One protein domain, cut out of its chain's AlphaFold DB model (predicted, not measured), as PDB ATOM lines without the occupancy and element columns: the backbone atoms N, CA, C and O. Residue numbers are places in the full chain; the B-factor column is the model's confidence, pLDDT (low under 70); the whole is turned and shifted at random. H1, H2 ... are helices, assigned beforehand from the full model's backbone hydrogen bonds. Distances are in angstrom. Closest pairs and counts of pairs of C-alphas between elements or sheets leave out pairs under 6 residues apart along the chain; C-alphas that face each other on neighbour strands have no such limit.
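Overview. This is residues 2 to 20 and 97 to 123 of the 239 residues of an uncharacterized protein of Phytophthora rubi (UniProt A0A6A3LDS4). Two helices stand about perpendicular, the last part of H2 packing across the middle of H1. The other end of H2 sticks out with residues 100 to 105 as a free arm, and residues 2 to 7 stick out too. The printed part has 46 residues with two named helices, H1 then H2, and no named strand; the class is all helix. It is loose, with a radius of gyration of the C-alphas of 11.9 A and spans of 33 by 25 by 22 A.

Along the chain. Find C-alpha 100 at (-33.012, 74.368, 90.927); from there H2, residues 100 to 116, runs 24.7 A to C-alpha 116 at (-54.577, 80.983, 101.052). H1, residues 6 to 20, begins at C-alpha 6 at (-60.116, 68.681, 101.796) and runs 21.3 A.

Arrangement. Look at residues 110 to 116 of H2, which alone touch H1, at its residues 11 to 16 alone. The closest C-alphas, of Leu 113 and Val 12, are 5.4 A apart. Their lines stand about perpendicular, at 81 degrees. In H1 and H2 every O i to N i+4 pair is within hydrogen-bond range.

Size, cuts and confidence. The farthest C-alphas, of Glu 2 and Gly 97, are 35.4 A apart. Residues 21 to 96 are not printed; C-alphas 20 and 97 stand 25.1 A apart across this cut. Residues 2 to 7 have pLDDT under 70.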
ATOM      1  N   GLU A   2     -67.697  67.566  95.267       48.19
ATOM      2  CA  GLU A   2     -67.278  68.340  96.458       48.19
ATOM      3  C   GLU A   2     -66.207  67.609  97.299       48.19
ATOM      4  O   GLU A   2     -66.141  67.753  98.509       48.19
ATOM      5  N   LEU A   3     -65.360  66.793  96.657       46.22
ATOM      6  CA  LEU A   3     -64.360  65.946  97.338       46.22
ATOM      7  C   LEU A   3     -62.899  66.354  97.075       46.22
ATOM      8  O   LEU A   3     -61.995  65.591  97.376       46.22
ATOM      9  N   LEU A   4     -62.648  67.539  96.509       49.38
ATOM     10  CA  LEU A   4     -61.289  68.008  96.173       49.38
ATOM     11  C   LEU A   4     -60.801  69.187  97.027       49.38
ATOM     12  O   LEU A   4     -59.680  69.642  96.840       49.38
ATOM     13  N   GLN A   5     -61.630  69.696  97.942       55.16
ATOM     14  CA  GLN A   5     -61.261  70.832  98.792       55.16
ATOM     15  C   GLN A   5     -60.466  70.396 100.040       55.16
ATOM     16  O   GLN A   5     -59.583  71.126 100.477       55.16
ATOM     17  N   GLY A   6     -60.730  69.190 100.561       56.59
ATOM     18  CA  GLY A   6     -60.116  68.681 101.796       56.59
ATOM     19  C   GLY A   6     -58.599  68.520 101.706       56.59
ATOM     20  O   GLY A   6     -57.885  69.043 102.549       56.59
ATOM     21  N   ASP A   7     -58.100  67.907 100.629       66.88
ATOM     22  CA  ASP A   7     -56.659  67.684 100.445       66.88
ATOM     23  C   ASP A   7     -55.850  68.988 100.396       66.88
ATOM     24  O   ASP A   7     -54.706  69.031 100.845       66.88
ATOM     25  N   ASP A   8     -56.417  70.047  99.813       74.25
ATOM     26  CA  ASP A   8     -55.765  71.354  99.751       74.25
ATOM     27  C   ASP A   8     -55.824  72.058 101.113       74.25
ATOM     28  O   ASP A   8     -54.826  72.650 101.526       74.25
ATOM     29  N   ASP A   9     -56.949  71.972 101.825       78.19
ATOM     30  CA  ASP A   9     -57.122  72.577 103.149       78.19
ATOM     31  C   ASP A   9     -56.227  71.899 104.213       78.19
ATOM     32  O   ASP A   9     -55.599  72.595 105.017       78.19
ATOM     33  N   ASP A  10     -56.054  70.575 104.150       82.25
ATOM     34  CA  ASP A  10     -55.137  69.821 105.019       82.25
ATOM     35  C   ASP A  10     -53.674  70.210 104.766       82.25
ATOM     36  O   ASP A  10     -52.905  70.443 105.703       82.25
ATOM     37  N   ARG A  11     -53.289  70.399 103.497       80.12
ATOM     38  CA  ARG A  11     -51.954  70.906 103.130       80.12
ATOM     39  C   ARG A  11     -51.745  72.354 103.570       80.12
ATOM     40  O   ARG A  11     -50.624  72.731 103.913       80.12
ATOM     41  N   VAL A  12     -52.789  73.190 103.537       84.06
ATOM     42  CA  VAL A  12     -52.739  74.568 104.064       84.06
ATOM     43  C   VAL A  12     -52.464  74.534 105.563       84.06
ATOM     44  O   VAL A  12     -51.609  75.287 106.041       84.06
ATOM     45  N   PHE A  13     -53.160  73.661 106.290       81.81
ATOM     46  CA  PHE A  13     -52.983  73.483 107.724       81.81
ATOM     47  C   PHE A  13     -51.571  72.984 108.067       81.81
ATOM     48  O   PHE A  13     -50.881  73.613 108.869       81.81
ATOM     49  N   GLU A  14     -51.092  71.940 107.387       84.19
ATOM     50  CA  GLU A  14     -49.741  71.391 107.560       84.19
ATOM     51  C   GLU A  14     -48.655  72.442 107.278       84.19
ATOM     52  O   GLU A  14     -47.763  72.663 108.094       84.19
ATOM     53  N   ALA A  15     -48.768  73.177 106.166       83.81
ATOM     54  CA  ALA A  15     -47.826  74.242 105.826       83.81
ATOM     55  C   ALA A  15     -47.833  75.400 106.842       83.81
ATOM     56  O   ALA A  15     -46.817  76.082 106.998       83.81
ATOM     57  N   THR A  16     -48.970  75.632 107.506       84.50
ATOM     58  CA  THR A  16     -49.112  76.643 108.559       84.50
ATOM     59  C   THR A  16     -48.428  76.190 109.847       84.50
ATOM     60  O   THR A  16     -47.701  76.981 110.441       84.50
ATOM     61  N   MET A  17     -48.590  74.927 110.248       83.62
ATOM     62  CA  MET A  17     -47.893  74.370 111.417       83.62
ATOM     63  C   MET A  17     -46.381  74.294 111.182       83.62
ATOM     64  O   MET A  17     -45.615  74.790 112.000       83.62
ATOM     65  N   ALA A  18     -45.949  73.853 109.997       80.31
ATOM     66  CA  ALA A  18     -44.536  73.846 109.622       80.31
ATOM     67  C   ALA A  18     -43.902  75.252 109.594       80.31
ATOM     68  O   ALA A  18     -42.701  75.397 109.789       80.31
ATOM     69  N   PHE A  19     -44.683  76.309 109.325       79.75
ATOM     70  CA  PHE A  19     -44.196  77.689 109.438       79.75
ATOM     71  C   PHE A  19     -43.958  78.102 110.896       79.75
ATOM     72  O   PHE A  19     -43.015  78.839 111.162       79.75
ATOM     73  N   ILE A  20     -44.800  77.640 111.824       77.50
ATOM     74  CA  ILE A  20     -44.653  77.918 113.258       77.50
ATOM     75  C   ILE A  20     -43.456  77.145 113.829       77.50
ATOM     76  O   ILE A  20     -42.672  77.725 114.575       77.50
ATOM     77  N   GLY A  97     -31.740  66.525  96.536       70.81
ATOM     78  CA  GLY A  97     -32.019  65.859  95.253       70.81
ATOM     79  C   GLY A  97     -32.901  66.626  94.256       70.81
ATOM     80  O   GLY A  97     -32.976  66.216  93.103       70.81
ATOM     81  N   MET A  98     -33.513  67.758  94.629       75.00
ATOM     82  CA  MET A  98     -34.335  68.545  93.693       75.00
ATOM     83  C   MET A  98     -33.501  69.441  92.771       75.00
ATOM     84  O   MET A  98     -32.557  70.112  93.209       75.00
ATOM     85  N   THR A  99     -33.911  69.557  91.507       84.81
ATOM     86  CA  THR A  99     -33.320  70.526  90.575       84.81
ATOM     87  C   THR A  99     -33.621  71.965  91.015       84.81
ATOM     88  O   THR A  99     -34.611  72.253  91.691       84.81
ATOM     89  N   ARG A 100     -32.793  72.938  90.604       85.06
ATOM     90  CA  ARG A 100     -33.012  74.368  90.927       85.06
ATOM     91  C   ARG A 100     -34.423  74.843  90.553       85.06
ATOM     92  O   ARG A 100     -34.989  75.697  91.234       85.06
ATOM     93  N   ARG A 101     -34.986  74.297  89.473       85.38
ATOM     94  CA  ARG A 101     -36.324  74.631  88.982       85.38
ATOM     95  C   ARG A 101     -37.412  74.088  89.910       85.38
ATOM     96  O   ARG A 101     -38.313  74.842  90.267       85.38
ATOM     97  N   GLU A 102     -37.281  72.845  90.362       84.94
ATOM     98  CA  GLU A 102     -38.197  72.225  91.331       84.94
ATOM     99  C   GLU A 102     -38.219  72.975  92.663       84.94
ATOM    100  O   GLU A 102     -39.296  73.288  93.165       84.94
ATOM    101  N   LYS A 103     -37.053  73.389  93.178       85.50
ATOM    102  CA  LYS A 103     -36.971  74.182  94.420       85.50
ATOM    103  C   LYS A 103     -37.762  75.488  94.330       85.50
ATOM    104  O   LYS A 103     -38.470  75.873  95.260       85.50
ATOM    105  N   ILE A 104     -37.668  76.181  93.191       87.06
ATOM    106  CA  ILE A 104     -38.404  77.431  92.960       87.06
ATOM    107  C   ILE A 104     -39.913  77.171  92.905       87.06
ATOM    108  O   ILE A 104     -40.680  77.945  93.482       87.06
ATOM    109  N   VAL A 105     -40.336  76.092  92.241       89.50
ATOM    110  CA  VAL A 105     -41.749  75.702  92.143       89.50
ATOM    111  C   VAL A 105     -42.309  75.344  93.517       89.50
ATOM    112  O   VAL A 105     -43.329  75.913  93.900       89.50
ATOM    113  N   ALA A 106     -41.617  74.506  94.291       86.56
ATOM    114  CA  ALA A 106     -42.037  74.105  95.632       86.56
ATOM    115  C   ALA A 106     -42.170  75.315  96.573       86.56
ATOM    116  O   ALA A 106     -43.184  75.490  97.246       86.56
ATOM    117  N   ARG A 107     -41.205  76.238  96.532       88.06
ATOM    118  CA  ARG A 107     -41.256  77.490  97.300       88.06
ATOM    119  C   ARG A 107     -42.418  78.396  96.881       88.06
ATOM    120  O   ARG A 107     -43.065  79.016  97.725       88.06
ATOM    121  N   ASN A 108     -42.687  78.506  95.580       90.00
ATOM    122  CA  ASN A 108     -43.809  79.297  95.070       90.00
ATOM    123  C   ASN A 108     -45.162  78.658  95.419       90.00
ATOM    124  O   ASN A 108     -46.108  79.392  95.718       90.00
ATOM    125  N   ALA A 109     -45.236  77.325  95.423       89.12
ATOM    126  CA  ALA A 109     -46.389  76.564  95.885       89.12
ATOM    127  C   ALA A 109     -46.624  76.802  97.383       89.12
ATOM    128  O   ALA A 109     -47.698  77.284  97.736       89.12
ATOM    129  N   ARG A 110     -45.603  76.639  98.241       86.81
ATOM    130  CA  ARG A 110     -45.676  76.960  99.683       86.81
ATOM    131  C   ARG A 110     -46.161  78.392  99.910       86.81
ATOM    132  O   ARG A 110     -47.111  78.619 100.649       86.81
ATOM    133  N   LYS A 111     -45.615  79.372  99.183       88.50
ATOM    134  CA  LYS A 111     -46.094  80.766  99.242       88.50
ATOM    135  C   LYS A 111     -47.556  80.939  98.815       88.50
ATOM    136  O   LYS A 111     -48.219  81.846  99.307       88.50
ATOM    137  N   LYS A 112     -48.058  80.139  97.870       88.31
ATOM    138  CA  LYS A 112     -49.470  80.166  97.457       88.31
ATOM    139  C   LYS A 112     -50.369  79.619  98.570       88.31
ATOM    140  O   LYS A 112     -51.385  80.249  98.846       88.31
ATOM    141  N   LEU A 113     -49.969  78.529  99.229       88.06
ATOM    142  CA  LEU A 113     -50.666  77.986 100.402       88.06
ATOM    143  C   LEU A 113     -50.696  78.995 101.557       88.06
ATOM    144  O   LEU A 113     -51.764  79.292 102.075       88.06
ATOM    145  N   LEU A 114     -49.567  79.635 101.874       87.38
ATOM    146  CA  LEU A 114     -49.514  80.654 102.932       87.38
ATOM    147  C   LEU A 114     -50.367  81.897 102.615       87.38
ATOM    148  O   LEU A 114     -50.907  82.527 103.521       87.38
ATOM    149  N   ARG A 115     -50.535  82.252 101.332       88.88
ATOM    150  CA  ARG A 115     -51.500  83.288 100.921       88.88
ATOM    151  C   ARG A 115     -52.946  82.842 101.117       88.88
ATOM    152  O   ARG A 115     -53.774  83.643 101.537       88.88
ATOM    153  N   LYS A 116     -53.250  81.574 100.828       86.88
ATOM    154  CA  LYS A 116     -54.577  80.983 101.052       86.88
ATOM    155  C   LYS A 116     -54.918  80.917 102.548       86.88
ATOM    156  O   LYS A 116     -56.055  81.201 102.901       86.88
ATOM    157  N   ALA A 117     -53.922  80.644 103.393       85.56
ATOM    158  CA  ALA A 117     -54.017  80.662 104.856       85.56
ATOM    159  C   ALA A 117     -54.185  82.071 105.460       85.56
ATOM    160  O   ALA A 117     -54.431  82.201 106.653       85.56
ATOM    161  N   GLY A 118     -53.992  83.137 104.672       81.19
ATOM    162  CA  GLY A 118     -54.022  84.520 105.159       81.19
ATOM    163  C   GLY A 118     -52.733  85.002 105.841       81.19
ATOM    164  O   GLY A 118     -52.678  86.149 106.269       81.19
ATOM    165  N   ILE A 119     -51.682  84.174 105.895       84.50
ATOM    166  CA  ILE A 119     -50.369  84.513 106.482       84.50
ATOM    167  C   ILE A 119     -49.616  85.522 105.602       84.50
ATOM    168  O   ILE A 119     -48.903  86.391 106.093       84.50
ATOM    169  N   TYR A 120     -49.800  85.436 104.282       84.12
ATOM    170  CA  TYR A 120     -49.301  86.425 103.326       84.12
ATOM    171  C   TYR A 120     -50.451  87.105 102.582       84.12
ATOM    172  O   TYR A 120     -51.418  86.458 102.184       84.12
ATOM    173  N   GLY A 121     -50.305  88.401 102.293       82.19
ATOM    174  CA  GLY A 121     -51.259  89.134 101.458       82.19
ATOM    175  C   GLY A 121     -51.304  88.616 100.013       82.19
ATOM    176  O   GLY A 121     -50.264  88.420  99.374       82.19
ATOM    177  N   ASP A 122     -52.509  88.412  99.472       83.12
ATOM    178  CA  ASP A 122     -52.698  88.146  98.043       83.12
ATOM    179  C   ASP A 122     -52.641  89.456  97.247       83.12
ATOM    180  O   ASP A 122     -53.573  90.261  97.252       83.12
ATOM    181  N   SER A 123     -51.544  89.648  96.512       80.94
ATOM    182  CA  SER A 123     -51.347  90.793  95.615       80.94
ATOM    183  C   SER A 123     -52.440  90.922  94.544       80.94
ATOM    184  O   SER A 123     -52.612  92.007  93.995       80.94
TER     185      SER A 123